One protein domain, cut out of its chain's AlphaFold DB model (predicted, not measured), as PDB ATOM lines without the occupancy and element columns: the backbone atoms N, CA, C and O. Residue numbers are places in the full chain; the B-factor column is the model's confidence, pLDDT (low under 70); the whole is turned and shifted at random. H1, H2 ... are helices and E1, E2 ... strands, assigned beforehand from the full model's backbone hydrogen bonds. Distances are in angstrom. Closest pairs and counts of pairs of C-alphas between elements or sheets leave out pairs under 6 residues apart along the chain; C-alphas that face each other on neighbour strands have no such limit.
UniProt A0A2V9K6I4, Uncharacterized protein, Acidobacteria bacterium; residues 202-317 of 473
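Overview. This is residues 202 to 317 of the 473 residues of an uncharacterized protein of Acidobacteria bacterium (UniProt A0A2V9K6I4). A narrow, strongly twisted sheet of three strands runs through the middle, with helices H2 and H3 on one side of it and the helical hairpin H4 and H5 on the other. H1 packs on E3 near one end of the sheet; a long loop, residues 292 to 309, lies towards the opposite end. The printed part has 116 residues, with named elements in the order E1 H1 E2 H2 H3 H4 H5 E3; the sheet runs E1 E2 E3, antiparallel, and the class is mixed, helices and strands. It is compact, with a radius of gyration of the C-alphas of 14.5 A and spans of 42 by 30 by 26 A.

Along the chain. E1, residues 210 to 215, begins at C-alpha (120.497, 225.991, 114.688). H1 is residues 220 to 226; E2, residues 238 to 248, is 29.2 A long and bends by 56 degrees at 241. H2 is residues 254 to 262, H3 265 to 270, H4 276 to 281 and H5 285 to 291. E3, residues 310 to 316, 20.1 A long, ends at (114.967, 225.965, 124.833).

Arrangement. N 212 of E1 and O 241 of E2 are 2.7 A apart, N 244 of E2 and O 313 of E3 2.9 A, both within hydrogen-bond range. H1 is on the sheet at a height of 8.8 A; the closest C-alphas of H1 and E3, Gln 226 and Leu 316, are 6.5 A apart. H2 and H3 touch, about perpendicular at 89 degrees, C-alphas 259 and 265 closest at 4.5 A. H4 and H5 touch at a shallow tilt of 13 degrees, opposite ways, C-alphas 279 and 285 closest at 5.0 A. H2, H3, H4 and H5 each only graze the sheet, H2 and H5 only just, with 5 pairs of C-alphas within 10 A each. Every O i to N i+4 pair is within range in H2 and H4, but 1 of 3 in H1, 0 of 2 in H3 and 1 of 3 in H5, where i+3 pairs number 2 of 4, 2 of 3 and 3 of 4.

Size, cuts and confidence. The C-alphas of Arg 232 and Tyr 297, the two farthest apart, are 43.5 A apart. The printed part has no cut; the links H1 to E2 and H5 to E3 are long. Residues 288 to 300 have pLDDT under 70.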
ATOM      1  N   ARG A 202     131.104 238.261 114.587       86.19
ATOM      2  CA  ARG A 202     130.494 237.611 113.434       86.19
ATOM      3  C   ARG A 202     129.523 236.538 113.917       86.19
ATOM      4  O   ARG A 202     129.898 235.638 114.661       86.19
ATOM      5  N   ASN A 203     128.272 236.611 113.479       86.94
ATOM      6  CA  ASN A 203     127.269 235.602 113.806       86.94
ATOM      7  C   ASN A 203     127.385 234.412 112.842       86.94
ATOM      8  O   ASN A 203     127.278 234.590 111.629       86.94
ATOM      9  N   LEU A 204     127.634 233.214 113.372       83.06
ATOM     10  CA  LEU A 204     127.714 231.989 112.577       83.06
ATOM     11  C   LEU A 204     126.349 231.312 112.441       83.06
ATOM     12  O   LEU A 204     126.070 230.755 111.382       83.06
ATOM     13  N   PHE A 205     125.504 231.388 113.475       85.00
ATOM     14  CA  PHE A 205     124.140 230.846 113.488       85.00
ATOM     15  C   PHE A 205     123.153 231.918 113.987       85.00
ATOM     16  O   PHE A 205     122.915 232.003 115.197       85.00
ATOM     17  N   PRO A 206     122.601 232.750 113.079       77.44
ATOM     18  CA  PRO A 206     121.695 233.839 113.440       77.44
ATOM     19  C   PRO A 206     120.348 233.343 113.968       77.44
ATOM     20  O   PRO A 206     120.030 232.161 113.853       77.44
ATOM     21  N   GLU A 207     119.566 234.249 114.569       77.88
ATOM     22  CA  GLU A 207     118.262 233.917 115.157       77.88
ATOM     23  C   GLU A 207     117.334 233.222 114.136       77.88
ATOM     24  O   GLU A 207     117.288 233.646 112.981       77.88
ATOM     25  N   PRO A 208     116.607 232.155 114.531       73.94
ATOM     26  CA  PRO A 208     116.448 231.615 115.891       73.94
ATOM     27  C   PRO A 208     117.657 230.817 116.413       73.94
ATOM     28  O   PRO A 208     117.803 230.653 117.623       73.94
ATOM     29  N   GLY A 209     118.577 230.421 115.540       84.94
ATOM     30  CA  GLY A 209     119.710 229.543 115.818       84.94
ATOM     31  C   GLY A 209     119.548 228.199 115.109       84.94
ATOM     32  O   GLY A 209     118.548 227.929 114.449       84.94
ATOM     33  N   GLN A 210     120.548 227.336 115.233       85.56
ATOM     34  CA  GLN A 210     120.497 225.991 114.688       85.56
ATOM     35  C   GLN A 210     119.830 225.033 115.676       85.56
ATOM     36  O   GLN A 210     120.302 224.872 116.799       85.56
ATOM     37  N   TRP A 211     118.782 224.340 115.237       88.38
ATOM     38  CA  TRP A 211     118.096 223.340 116.052       88.38
ATOM     39  C   TRP A 211     119.024 222.188 116.471       88.38
ATOM     40  O   TRP A 211     119.783 221.637 115.653       88.38
ATOM     41  N   ARG A 212     118.974 221.823 117.753       85.44
ATOM     42  CA  ARG A 212     119.799 220.802 118.397       85.44
ATOM     43  C   ARG A 212     119.052 220.101 119.519       85.44
ATOM     44  O   ARG A 212     118.515 220.739 120.412       85.44
ATOM     45  N   LEU A 213     119.159 218.777 119.539       85.56
ATOM     46  CA  LEU A 213     118.733 217.963 120.669       85.56
ATOM     47  C   LEU A 213     119.912 217.745 121.630       85.56
ATOM     48  O   LEU A 213     120.909 217.122 121.256       85.56
ATOM     49  N   VAL A 214     119.812 218.250 122.859       88.00
ATOM     50  CA  VAL A 214     120.887 218.176 123.865       88.00
ATOM     51  C   VAL A 214     120.446 217.403 125.101       88.00
ATOM     52  O   VAL A 214     119.277 217.421 125.465       88.00
ATOM     53  N   ARG A 215     121.372 216.713 125.775       86.44
ATOM     54  CA  ARG A 215     121.055 216.039 127.043       86.44
ATOM     55  C   ARG A 215     120.999 217.051 128.180       86.44
ATOM     56  O   ARG A 215     121.910 217.864 128.318       86.44
ATOM     57  N   TRP A 216     119.989 216.926 129.032       87.88
ATOM     58  CA  TRP A 216     119.766 217.789 130.187       87.88
ATOM     59  C   TRP A 216     120.995 217.887 131.098       87.88
ATOM     60  O   TRP A 216     121.470 218.988 131.361       87.88
ATOM     61  N   VAL A 217     121.583 216.752 131.499       88.25
ATOM     62  CA  VAL A 217     122.757 216.720 132.398       88.25
ATOM     63  C   VAL A 217     123.961 217.498 131.866       88.25
ATOM     64  O   VAL A 217     124.759 218.025 132.634       88.25
ATOM     65  N   ASP A 218     124.100 217.585 130.544       86.88
ATOM     66  CA  ASP A 218     125.253 218.217 129.915       86.88
ATOM     67  C   ASP A 218     125.180 219.749 129.937       86.88
ATOM     68  O   ASP A 218     126.225 220.395 129.858       86.88
ATOM     69  N   PHE A 219     123.968 220.305 130.027       90.56
ATOM     70  CA  PHE A 219     123.680 221.739 129.912       90.56
ATOM     71  C   PHE A 219     122.728 222.228 131.011       90.56
ATOM     72  O   PHE A 219     122.040 223.230 130.833       90.56
ATOM     73  N   LYS A 220     122.695 221.532 132.153       88.25
ATOM     74  CA  LYS A 220     121.768 221.798 133.259       88.25
ATOM     75  C   LYS A 220     121.837 223.246 133.732       88.25
ATOM     76  O   LYS A 220     120.807 223.895 133.821       88.25
ATOM     77  N   GLU A 221     123.040 223.773 133.940       88.00
ATOM     78  CA  GLU A 221     123.235 225.162 134.385       88.00
ATOM     79  C   GLU A 221     122.709 226.195 133.373       88.00
ATOM     80  O   GLU A 221     122.221 227.248 133.760       88.00
ATOM     81  N   VAL A 222     122.749 225.872 132.076       89.81
ATOM     82  CA  VAL A 222     122.328 226.774 130.987       89.81
ATOM     83  C   VAL A 222     120.817 226.720 130.754       89.81
ATOM     84  O   VAL A 222     120.182 227.727 130.444       89.81
ATOM     85  N   LEU A 223     120.233 225.524 130.862       90.31
ATOM     86  CA  LEU A 223     118.833 225.272 130.524       90.31
ATOM     87  C   LEU A 223     117.900 225.375 131.731       90.31
ATOM     88  O   LEU A 223     116.720 225.644 131.550       90.31
ATOM     89  N   ARG A 224     118.396 225.204 132.959       89.31
ATOM     90  CA  ARG A 224     117.575 225.274 134.176       89.31
ATOM     91  C   ARG A 224     116.803 226.578 134.352       89.31
ATOM     92  O   ARG A 224     115.650 226.476 134.748       89.31
ATOM     93  N   PRO A 225     117.349 227.763 134.030       88.75
ATOM     94  CA  PRO A 225     116.572 229.000 134.089       88.75
ATOM     95  C   PRO A 225     115.458 229.091 133.029       88.75
ATOM     96  O   PRO A 225     114.636 229.995 133.102       88.75
ATOM     97  N   GLN A 226     115.457 228.205 132.026       89.62
ATOM     98  CA  GLN A 226     114.539 228.225 130.878       89.62
ATOM     99  C   GLN A 226     113.444 227.150 130.962       89.62
ATOM    100  O   GLN A 226     112.596 227.097 130.081       89.62
ATOM    101  N   VAL A 227     113.493 226.284 131.979       89.25
ATOM    102  CA  VAL A 227     112.553 225.178 132.202       89.25
ATOM    103  C   VAL A 227     111.698 225.508 133.426       89.25
ATOM    104  O   VAL A 227     112.248 225.844 134.475       89.25
ATOM    105  N   ALA A 228     110.379 225.373 133.316       87.25
ATOM    106  CA  ALA A 228     109.422 225.650 134.382       87.25
ATOM    107  C   ALA A 228     109.587 224.696 135.579       87.25
ATOM    108  O   ALA A 228     109.649 225.145 136.724       87.25
ATOM    109  N   HIS A 229     109.712 223.389 135.317       85.69
ATOM    110  CA  HIS A 229     109.812 222.342 136.342       85.69
ATOM    111  C   HIS A 229     111.034 221.428 136.128       85.69
ATOM    112  O   HIS A 229     110.895 220.262 135.733       85.69
ATOM    113  N   PRO A 230     112.266 221.910 136.395       85.50
ATOM    114  CA  PRO A 230     113.498 221.152 136.157       85.50
ATOM    115  C   PRO A 230     113.595 219.851 136.973       85.50
ATOM    116  O   PRO A 230     114.297 218.925 136.573       85.50
ATOM    117  N   GLU A 231     112.891 219.752 138.100       86.12
ATOM    118  CA  GLU A 231     112.770 218.550 138.932       86.12
ATOM    119  C   GLU A 231     112.068 217.381 138.227       86.12
ATOM    120  O   GLU A 231     112.306 216.224 138.573       86.12
ATOM    121  N   ARG A 232     111.250 217.657 137.203       85.25
ATOM    122  CA  ARG A 232     110.603 216.621 136.382       85.25
ATOM    123  C   ARG A 232     111.580 215.989 135.383       85.25
ATOM    124  O   ARG A 232     111.287 214.943 134.801       85.25
ATOM    125  N   LEU A 233     112.760 216.589 135.187       84.44
ATOM    126  CA  LEU A 233     113.750 216.120 134.229       84.44
ATOM    127  C   LEU A 233     114.799 215.198 134.858       84.44
ATOM    128  O   LEU A 233     115.536 215.568 135.769       84.44
ATOM    129  N   ARG A 234     114.931 213.995 134.293       84.06
ATOM    130  CA  ARG A 234     116.040 213.074 134.553       84.06
ATOM    131  C   ARG A 234     117.276 213.511 133.775       84.06
ATOM    132  O   ARG A 234     117.171 214.035 132.670       84.06
ATOM    133  N   ASP A 235     118.456 213.189 134.293       84.75
ATOM    134  CA  ASP A 235     119.749 213.505 133.666       84.75
ATOM    135  C   ASP A 235     119.887 212.978 132.225       84.75
ATOM    136  O   ASP A 235     120.565 213.578 131.388       84.75
ATOM    137  N   SER A 236     119.211 211.870 131.914       80.44
ATOM    138  CA  SER A 236     119.192 211.266 130.583       80.44
ATOM    139  C   SER A 236     118.238 211.936 129.591       80.44
ATOM    140  O   SER A 236     118.310 211.606 128.407       80.44
ATOM    141  N   HIS A 237     117.333 212.816 130.037       83.81
ATOM    142  CA  HIS A 237     116.373 213.468 129.148       83.81
ATOM    143  C   HIS A 237     117.077 214.339 128.119       83.81
ATOM    144  O   HIS A 237     118.148 214.901 128.361       83.81
ATOM    145  N   ARG A 238     116.454 214.431 126.950       85.50
ATOM    146  CA  ARG A 238     116.927 215.234 125.839       85.50
ATOM    147  C   ARG A 238     115.939 216.360 125.579       85.50
ATOM    148  O   ARG A 238     114.740 216.120 125.581       85.50
ATOM    149  N   LEU A 239     116.455 217.569 125.401       86.75
ATOM    150  CA  LEU A 239     115.661 218.779 125.225       86.75
ATOM    151  C   LEU A 239     115.944 219.397 123.850       86.75
ATOM    152  O   LEU A 239     117.119 219.471 123.461       86.75
ATOM    153  N   PRO A 240     114.903 219.817 123.107       88.19
ATOM    154  CA  PRO A 240     115.059 220.528 121.847       88.19
ATOM    155  C   PRO A 240     115.481 221.975 122.117       88.19
ATOM    156  O   PRO A 240     114.863 222.693 122.904       88.19
ATOM    157  N   CYS A 241     116.574 222.408 121.502       89.62
ATOM    158  CA  CYS A 241     117.159 223.721 121.732       89.62
ATOM    159  C   CYS A 241     117.650 224.368 120.435       89.62
ATOM    160  O   CYS A 241     118.190 223.705 119.552       89.62
ATOM    161  N   CYS A 242     117.576 225.690 120.360       91.12
ATOM    162  CA  CYS A 242     118.182 226.496 119.312       91.12
ATOM    163  C   CYS A 242     119.568 226.982 119.755       91.12
ATOM    164  O   CYS A 242     119.713 227.708 120.741       91.12
ATOM    165  N   LEU A 243     120.597 226.569 119.015       92.12
ATOM    166  CA  LEU A 243     121.996 226.917 119.242       92.12
ATOM    167  C   LEU A 243     122.415 228.098 118.366       92.12
ATOM    168  O   LEU A 243     122.442 227.997 117.141       92.12
ATOM    169  N   GLN A 244     122.838 229.185 118.990       92.12
ATOM    170  CA  GLN A 244     123.460 230.324 118.319       92.12
ATOM    171  C   GLN A 244     124.957 230.324 118.620       92.12
ATOM    172  O   GLN A 244     125.351 230.039 119.751       92.12
ATOM    173  N   ILE A 245     125.793 230.627 117.626       90.69
ATOM    174  CA  ILE A 245     127.249 230.723 117.794       90.69
ATOM    175  C   ILE A 245     127.739 232.034 117.199       90.69
ATOM    176  O   ILE A 245     127.396 232.387 116.071       90.69
ATOM    177  N   TYR A 246     128.593 232.708 117.954       90.00
ATOM    178  CA  TYR A 246     129.197 233.989 117.644       90.00
ATOM    179  C   TYR A 246     130.718 233.840 117.671       90.00
ATOM    180  O   TYR A 246     131.278 233.258 118.598       90.00
ATOM    181  N   GLU A 247     131.384 234.355 116.647       90.62
ATOM    182  CA  GLU A 247     132.832 234.515 116.586       90.62
ATOM    183  C   GLU A 247     133.186 235.935 117.023       90.62
ATOM    184  O   GLU A 247     132.662 236.916 116.490       90.62
ATOM    185  N   VAL A 248     134.067 236.051 118.004       88.81
ATOM    186  CA  VAL A 248     134.539 237.330 118.524       88.81
ATOM    187  C   VAL A 248     135.579 237.893 117.557       88.81
ATOM    188  O   VAL A 248     136.548 237.215 117.237       88.81
ATOM    189  N   MET A 249     135.402 239.125 117.076       87.38
ATOM    190  CA  MET A 249     136.333 239.755 116.122       87.38
ATOM    191  C   MET A 249     137.308 240.722 116.805       87.38
ATOM    192  O   MET A 249     138.353 241.041 116.242       87.38
ATOM    193  N   GLN A 250     136.990 241.176 118.021       85.38
ATOM    194  CA  GLN A 250     137.769 242.144 118.797       85.38
ATOM    195  C   GLN A 250     137.928 241.676 120.245       85.38
ATOM    196  O   GLN A 250     137.071 240.971 120.763       85.38
ATOM    197  N   ALA A 251     139.033 242.042 120.900       86.25
ATOM    198  CA  ALA A 251     139.233 241.689 122.302       86.25
ATOM    199  C   ALA A 251     138.241 242.459 123.184       86.25
ATOM    200  O   ALA A 251     138.239 243.687 123.151       86.25
ATOM    201  N   GLN A 252     137.406 241.754 123.948       89.25
ATOM    202  CA  GLN A 252     136.358 242.370 124.763       89.25
ATOM    203  C   GLN A 252     135.863 241.444 125.876       89.25
ATOM    204  O   GLN A 252     136.010 240.223 125.803       89.25
ATOM    205  N   HIS A 253     135.256 242.036 126.899       88.75
ATOM    206  CA  HIS A 253     134.640 241.301 127.999       88.75
ATOM    207  C   HIS A 253     133.271 240.716 127.613       88.75
ATOM    208  O   HIS A 253     132.614 241.190 126.678       88.75
ATOM    209  N   LEU A 254     132.845 239.670 128.329       86.69
ATOM    210  CA  LEU A 254     131.573 238.975 128.093       86.69
ATOM    211  C   LEU A 254     130.361 239.906 128.242       86.69
ATOM    212  O   LEU A 254     129.390 239.786 127.500       86.69
ATOM    213  N   GLU A 255     130.427 240.852 129.172       88.81
ATOM    214  CA  GLU A 255     129.378 241.828 129.459       88.81
ATOM    215  C   GLU A 255     129.197 242.784 128.277       88.81
ATOM    216  O   GLU A 255     128.086 242.967 127.778       88.81
ATOM    217  N   SER A 256     130.305 243.310 127.746       87.38
ATOM    218  CA  SER A 256     130.302 244.146 126.542       87.38
ATOM    219  C   SER A 256     129.819 243.367 125.315       87.38
ATOM    220  O   SER A 256     129.100 243.905 124.472       87.38
ATOM    221  N   LEU A 257     130.167 242.078 125.229       86.44
ATOM    222  CA  LEU A 257     129.660 241.176 124.198       86.44
ATOM    223  C   LEU A 257     128.137 240.987 124.311       86.44
ATOM    224  O   LEU A 257     127.437 241.028 123.299       86.44
ATOM    225  N   ALA A 258     127.614 240.811 125.525       86.88
ATOM    226  CA  ALA A 258     126.182 240.681 125.780       86.88
ATOM    227  C   ALA A 258     125.423 241.973 125.464       86.88
ATOM    228  O   ALA A 258     124.368 241.916 124.831       86.88
ATOM    229  N   ALA A 259     125.982 243.137 125.803       87.19
ATOM    230  CA  ALA A 259     125.432 244.426 125.394       87.19
ATOM    231  C   ALA A 259     125.349 244.551 123.867       87.19
ATOM    232  O   ALA A 259     124.311 244.945 123.341       87.19
ATOM    233  N   ALA A 260     126.409 244.158 123.154       85.06
ATOM    234  CA  ALA A 260     126.464 244.245 121.698       85.06
ATOM    235  C   ALA A 260     125.514 243.260 120.990       85.06
ATOM    236  O   ALA A 260     124.910 243.618 119.981       85.06
ATOM    237  N   LEU A 261     125.376 242.027 121.493       84.69
ATOM    238  CA  LEU A 261     124.578 240.974 120.849       84.69
ATOM    239  C   LEU A 261     123.118 240.934 121.307       84.69
ATOM    240  O   LEU A 261     122.229 240.649 120.509       84.69
ATOM    241  N   LEU A 262     122.875 241.156 122.598       83.62
ATOM    242  CA  LEU A 262     121.575 240.981 123.251       83.62
ATOM    243  C   LEU A 262     120.961 242.316 123.701       83.62
ATOM    244  O   LEU A 262     119.856 242.332 124.243       83.62
ATOM    245  N   GLY A 263     121.672 243.429 123.504       83.25
ATOM    246  CA  GLY A 263     121.240 244.777 123.874       83.25
ATOM    247  C   GLY A 263     121.366 245.102 125.365       83.25
ATOM    248  O   GLY A 263     121.003 246.206 125.767       83.25
ATOM    249  N   ARG A 264     121.828 244.161 126.204       86.50
ATOM    250  CA  ARG A 264     121.953 244.328 127.665       86.50
ATOM    251  C   ARG A 264     123.139 243.546 128.225       86.50
ATOM    252  O   ARG A 264     123.289 242.363 127.929       86.50
ATOM    253  N   GLU A 265     123.908 244.178 129.107       83.44
ATOM    254  CA  GLU A 265     125.028 243.545 129.826       83.44
ATOM    255  C   GLU A 265     124.556 242.439 130.780       83.44
ATOM    256  O   GLU A 265     125.198 241.399 130.892       83.44
ATOM    257  N   SER A 266     123.383 242.607 131.400       81.38
ATOM    258  CA  SER A 266     122.805 241.637 132.343       81.38
ATOM    259  C   SER A 266     122.459 240.279 131.725       81.38
ATOM    260  O   SER A 266     122.169 239.331 132.445       81.38
ATOM    261  N   LEU A 267     122.491 240.163 130.394       83.00
ATOM    262  CA  LEU A 267     122.263 238.909 129.679       83.00
ATOM    263  C   LEU A 267     123.563 238.138 129.400       83.00
ATOM    264  O   LEU A 267     123.529 237.137 128.682       83.00
ATOM    265  N   ALA A 268     124.693 238.567 129.973       83.38
ATOM    266  CA  ALA A 268     125.977 237.875 129.878       83.38
ATOM    267  C   ALA A 268     125.903 236.411 130.331       83.38
ATOM    268  O   ALA A 268     126.546 235.558 129.728       83.38
ATOM    269  N   GLU A 269     125.051 236.092 131.308       84.81
ATOM    270  CA  GLU A 269     124.840 234.719 131.787       84.81
ATOM    271  C   GLU A 269     124.283 233.769 130.714       84.81
ATOM    272  O   GLU A 269     124.437 232.558 130.835       84.81
ATOM    273  N   GLN A 270     123.662 234.292 129.649       85.25
ATOM    274  CA  GLN A 270     123.148 233.484 128.535       85.25
ATOM    275  C   GLN A 270     124.214 233.164 127.479       85.25
ATOM    276  O   GLN A 270     123.949 232.415 126.533       85.25
ATOM    277  N   LEU A 271     125.392 233.779 127.590       87.81
ATOM    278  CA  LEU A 271     126.503 233.620 126.671       87.81
ATOM    279  C   LEU A 271     127.590 232.773 127.329       87.81
ATOM    280  O   LEU A 271     128.104 233.097 128.396       87.81
ATOM    281  N   HIS A 272     127.981 231.690 126.663       89.31
ATOM    282  CA  HIS A 272     128.955 230.748 127.203       89.31
ATOM    283  C   HIS A 272     130.141 230.555 126.254       89.31
ATOM    284  O   HIS A 272     129.951 230.461 125.037       89.31
ATOM    285  N   PRO A 273     131.374 230.438 126.777       88.94
ATOM    286  CA  PRO A 273     132.538 230.132 125.956       88.94
ATOM    287  C   PRO A 273     132.396 228.748 125.315       88.94
ATOM    288  O   PRO A 273     132.135 227.748 125.992       88.94
ATOM    289  N   LEU A 274     132.618 228.660 124.004       86.94
ATOM    290  CA  LEU A 274     132.577 227.391 123.285       86.94
ATOM    291  C   LEU A 274     133.920 226.659 123.425       86.94
ATOM    292  O   LEU A 274     134.840 226.840 122.630       86.94
ATOM    293  N   SER A 275     134.027 225.800 124.438       82.19
ATOM    294  CA  SER A 275     135.171 224.893 124.584       82.19
ATOM    295  C   SER A 275     135.112 223.732 123.584       82.19
ATOM    296  O   SER A 275     134.046 223.385 123.074       82.19
ATOM    297  N   GLU A 276     136.245 223.065 123.339       78.62
ATOM    298  CA  GLU A 276     136.289 221.872 122.476       78.62
ATOM    299  C   GLU A 276     135.339 220.770 122.972       78.62
ATOM    300  O   GLU A 276     134.629 220.145 122.183       78.62
ATOM    301  N   PHE A 277     135.258 220.585 124.290       80.50
ATOM    302  CA  PHE A 277     134.355 219.623 124.914       80.50
ATOM    303  C   PHE A 277     132.878 219.957 124.660       80.50
ATOM    304  O   PHE A 277     132.103 219.080 124.272       80.50
ATOM    305  N   LEU A 278     132.485 221.225 124.820       84.44
ATOM    306  CA  LEU A 278     131.115 221.665 124.542       84.44
ATOM    307  C   LEU A 278     130.803 221.619 123.044       84.44
ATOM    308  O   LEU A 278     129.713 221.203 122.661       84.44
ATOM    309  N   ALA A 279     131.774 221.926 122.182       84.38
ATOM    310  CA  ALA A 279     131.624 221.800 120.737       84.38
ATOM    311  C   ALA A 279     131.373 220.351 120.293       84.38
ATOM    312  O   ALA A 279     130.602 220.124 119.360       84.38
ATOM    313  N   VAL A 280     131.977 219.360 120.962       80.12
ATOM    314  CA  VAL A 280     131.662 217.938 120.737       80.12
ATOM    315  C   VAL A 280     130.222 217.633 121.127       80.12
ATOM    316  O   VAL A 280     129.500 217.040 120.326       80.12
ATOM    317  N   LYS A 281     129.786 218.066 122.314       82.69
ATOM    318  CA  LYS A 281     128.420 217.822 122.802       82.69
ATOM    319  C   LYS A 281     127.345 218.483 121.937       82.69
ATOM    320  O   LYS A 281     126.298 217.888 121.716       82.69
ATOM    321  N   LEU A 282     127.625 219.673 121.412       85.62
ATOM    322  CA  LEU A 282     126.735 220.434 120.527       85.62
ATOM    323  C   LEU A 282     126.830 220.007 119.047       85.62
ATOM    324  O   LEU A 282     126.096 220.519 118.198       85.62
ATOM    325  N   GLY A 283     127.740 219.085 118.711       82.25
ATOM    326  CA  GLY A 283     127.934 218.600 117.343       82.25
ATOM    327  C   GLY A 283     128.594 219.609 116.393       82.25
ATOM    328  O   GLY A 283     128.488 219.462 115.180       82.25
ATOM    329  N   VAL A 284     129.299 220.617 116.914       84.12
ATOM    330  CA  VAL A 284     129.933 221.719 116.155       84.12
ATOM    331  C   VAL A 284     131.465 221.642 116.167       84.12
ATOM    332  O   VAL A 284     132.174 222.643 116.091       84.12
ATOM    333  N   THR A 285     132.005 220.422 116.231       78.00
ATOM    334  CA  THR A 285     133.455 220.146 116.335       78.00
ATOM    335  C   THR A 285     134.320 220.791 115.249       78.00
ATOM    336  O   THR A 285     135.494 221.067 115.494       78.00
ATOM    337  N   ALA A 286     133.765 221.055 114.063       74.19
ATOM    338  CA  ALA A 286     134.474 221.743 112.986       74.19
ATOM    339  C   ALA A 286     134.908 223.166 113.388       74.19
ATOM    340  O   ALA A 286     136.009 223.587 113.036       74.19
ATOM    341  N   LEU A 287     134.096 223.870 114.186       73.69
ATOM    342  CA  LEU A 287     134.401 225.223 114.658       73.69
ATOM    343  C   LEU A 287     135.533 225.208 115.697       73.69
ATOM    344  O   LEU A 287     136.509 225.942 115.559       73.69
ATOM    345  N   ALA A 288     135.486 224.280 116.660       65.62
ATOM    346  CA  ALA A 288     136.521 224.152 117.693       65.62
ATOM    347  C   ALA A 288     137.912 223.785 117.137       65.62
ATOM    348  O   ALA A 288     138.935 224.235 117.651       65.62
ATOM    349  N   ARG A 289     137.977 223.005 116.049       61.75
ATOM    350  CA  ARG A 289     139.253 222.630 115.406       61.75
ATOM    351  C   ARG A 289     139.968 223.804 114.742       61.75
ATOM    352  O   ARG A 289     141.193 223.781 114.637       61.75
ATOM    353  N   THR A 290     139.213 224.801 114.292       59.28
ATOM    354  CA  THR A 290     139.765 226.024 113.699       59.28
ATOM    355  C   THR A 290     140.440 226.876 114.777       59.28
ATOM    356  O   THR A 290     141.496 227.451 114.537       59.28
ATOM    357  N   HIS A 291     139.896 226.850 115.997       55.66
ATOM    358  CA  HIS A 291     140.393 227.592 117.157       55.66
ATOM    359  C   HIS A 291     141.677 227.017 117.775       55.66
ATOM    360  O   HIS A 291     142.630 227.748 118.049       55.66
ATOM    361  N   ALA A 292     141.749 225.691 117.934       52.59
ATOM    362  CA  ALA A 292     142.850 225.019 118.633       52.59
ATOM    363  C   ALA A 292     144.239 225.219 117.991       52.59
ATOM    364  O   ALA A 292     145.260 224.952 118.629       52.59
ATOM    365  N   ARG A 293     144.292 225.675 116.733       52.75
ATOM    366  CA  ARG A 293     145.542 225.901 115.995       52.75
ATOM    367  C   ARG A 293     146.237 227.211 116.356       52.75
ATOM    368  O   ARG A 293     147.431 227.322 116.104       52.75
ATOM    369  N   THR A 294     145.532 228.176 116.945       49.94
ATOM    370  CA  THR A 294     146.027 229.560 116.965       49.94
ATOM    371  C   THR A 294     146.630 229.984 118.304       49.94
ATOM    372  O   THR A 294     147.469 230.881 118.312       49.94
ATOM    373  N   ARG A 295     146.263 229.389 119.454       52.38
ATOM    374  CA  ARG A 295     146.710 229.907 120.769       52.38
ATOM    375  C   ARG A 295     146.799 228.848 121.870       52.38
ATOM    376  O   ARG A 295     145.780 228.454 122.422       52.38
ATOM    377  N   ARG A 296     148.020 228.456 122.261       50.84
ATOM    378  CA  ARG A 296     148.267 227.558 123.412       50.84
ATOM    379  C   ARG A 296     149.132 228.128 124.551       50.84
ATOM    380  O   ARG A 296     149.406 227.385 125.481       50.84
ATOM    381  N   TYR A 297     149.508 229.415 124.555       48.91
ATOM    382  CA  TYR A 297     150.523 229.903 125.518       48.91
ATOM    383  C   TYR A 297     150.269 231.252 126.212       48.91
ATOM    384  O   TYR A 297     151.214 231.858 126.700       48.91
ATOM    385  N   PHE A 298     149.025 231.725 126.337       53.75
ATOM    386  CA  PHE A 298     148.751 232.937 127.124       53.75
ATOM    387  C   PHE A 298     147.846 232.638 128.315       53.75
ATOM    388  O   PHE A 298     146.761 232.078 128.153       53.75
ATOM    389  N   ARG A 299     148.301 233.029 129.511       54.81
ATOM    390  CA  ARG A 299     147.476 233.119 130.718       54.81
ATOM    391  C   ARG A 299     146.394 234.163 130.434       54.81
ATOM    392  O   ARG A 299     146.714 235.334 130.266       54.81
ATOM    393  N   ARG A 300     145.147 233.719 130.275       66.06
ATOM    394  CA  ARG A 300     144.013 234.597 129.959       66.06
ATOM    395  C   ARG A 300     143.422 235.160 131.246       66.06
ATOM    396  O   ARG A 300     143.277 234.421 132.220       66.06
ATOM    397  N   GLU A 301     143.071 236.440 131.228       72.38
ATOM    398  CA  GLU A 301     142.218 237.026 132.259       72.38
ATOM    399  C   GLU A 301     140.811 236.408 132.167       72.38
ATOM    400  O   GLU A 301     140.297 236.224 131.057       72.38
ATOM    401  N   PRO A 302     140.183 236.035 133.296       72.94
ATOM    402  CA  PRO A 302     138.809 235.544 133.300       72.94
ATOM    403  C   PRO A 302     137.847 236.564 132.675       72.94
ATOM    404  O   PRO A 302     137.924 237.752 132.966       72.94
ATOM    405  N   GLY A 303     136.936 236.101 131.816       75.88
ATOM    406  CA  GLY A 303     135.912 236.950 131.192       75.88
ATOM    407  C   GLY A 303     136.365 237.745 129.961       75.88
ATOM    408  O   GLY A 303     135.507 238.282 129.265       75.88
ATOM    409  N   LEU A 304     137.666 237.780 129.641       84.50
ATOM    410  CA  LEU A 304     138.179 238.421 128.429       84.50
ATOM    411  C   LEU A 304     138.175 237.446 127.242       84.50
ATOM    412  O   LEU A 304     138.873 236.427 127.244       84.50
ATOM    413  N   PHE A 305     137.428 237.793 126.197       85.88
ATOM    414  CA  PHE A 305     137.404 237.082 124.924       85.88
ATOM    415  C   PHE A 305     138.300 237.781 123.918       85.88
ATOM    416  O   PHE A 305     138.352 239.006 123.852       85.88
ATOM    417  N   LEU A 306     139.025 236.998 123.131       85.81
ATOM    418  CA  LEU A 306     139.979 237.492 122.149       85.81
ATOM    419  C   LEU A 306     139.463 237.235 120.727       85.81
ATOM    420  O   LEU A 306     138.638 236.342 120.528       85.81
ATOM    421  N   PRO A 307     139.985 237.955 119.718       83.94
ATOM    422  CA  PRO A 307     139.637 237.701 118.327       83.94
ATOM    423  C   PRO A 307     139.825 236.227 117.943       83.94
ATOM    424  O   PRO A 307     140.866 235.627 118.229       83.94
ATOM    425  N   GLY A 308     138.810 235.660 117.297       79.94
ATOM    426  CA  GLY A 308     138.694 234.258 116.917       79.94
ATOM    427  C   GLY A 308     138.069 233.355 117.982       79.94
ATOM    428  O   GLY A 308     137.735 232.220 117.655       79.94
ATOM    429  N   ASP A 309     137.897 233.801 119.234       85.81
ATOM    430  CA  ASP A 309     137.187 233.012 120.247       85.81
ATOM    431  C   ASP A 309     135.702 232.854 119.877       85.81
ATOM    432  O   ASP A 309     135.080 233.756 119.315       85.81
ATOM    433  N   PHE A 310     135.122 231.700 120.212       88.62
ATOM    434  CA  PHE A 310     133.714 231.411 119.950       88.62
ATOM    435  C   PHE A 310     132.895 231.444 121.238       88.62
ATOM    436  O   PHE A 310     133.287 230.878 122.263       88.62
ATOM    437  N   VAL A 311     131.720 232.052 121.151       90.50
ATOM    438  CA  VAL A 311     130.721 232.123 122.217       90.50
ATOM    439  C   VAL A 311     129.423 231.545 121.687       90.50
ATOM    440  O   VAL A 311     129.079 231.748 120.525       90.50
ATOM    441  N   PHE A 312     128.705 230.795 122.512       91.75
ATOM    442  CA  PHE A 312     127.427 230.219 122.130       91.75
ATOM    443  C   PHE A 312     126.320 230.609 123.099       91.75
ATOM    444  O   PHE A 312     126.564 230.920 124.263       91.75
ATOM    445  N   ARG A 313     125.093 230.545 122.593       91.75
ATOM    446  CA  ARG A 313     123.861 230.688 123.358       91.75
ATOM    447  C   ARG A 313     122.935 229.541 123.016       91.75
ATOM    448  O   ARG A 313     122.808 229.175 121.848       91.75
ATOM    449  N   LEU A 314     122.296 228.987 124.034       92.50
ATOM    450  CA  LEU A 314     121.373 227.874 123.892       92.50
ATOM    451  C   LEU A 314     120.000 228.304 124.405       92.50
ATOM    452  O   LEU A 314     119.879 228.696 125.564       92.50
ATOM    453  N   ARG A 315     118.990 228.256 123.537       90.69
ATOM    454  CA  ARG A 315     117.597 228.574 123.875       90.69
ATOM    455  C   ARG A 315     116.747 227.314 123.827       90.69
ATOM    456  O   ARG A 315     116.820 226.604 122.830       90.69
ATOM    457  N   LEU A 316     115.957 227.043 124.858       90.88
ATOM    458  CA  LEU A 316     114.967 225.965 124.833       90.88
ATOM    459  C   LEU A 316     113.877 226.303 123.805       90.88
ATOM    460  O   LEU A 316     113.391 227.431 123.778       90.88
ATOM    461  N   GLU A 317     113.540 225.359 122.928       87.62
ATOM    462  CA  GLU A 317     112.496 225.576 121.915       87.62
ATOM    463  C   GLU A 317     111.112 225.181 122.430       87.62
ATOM    464  O   GLU A 317     110.123 225.855 122.157       87.62
TER     465      GLU A 317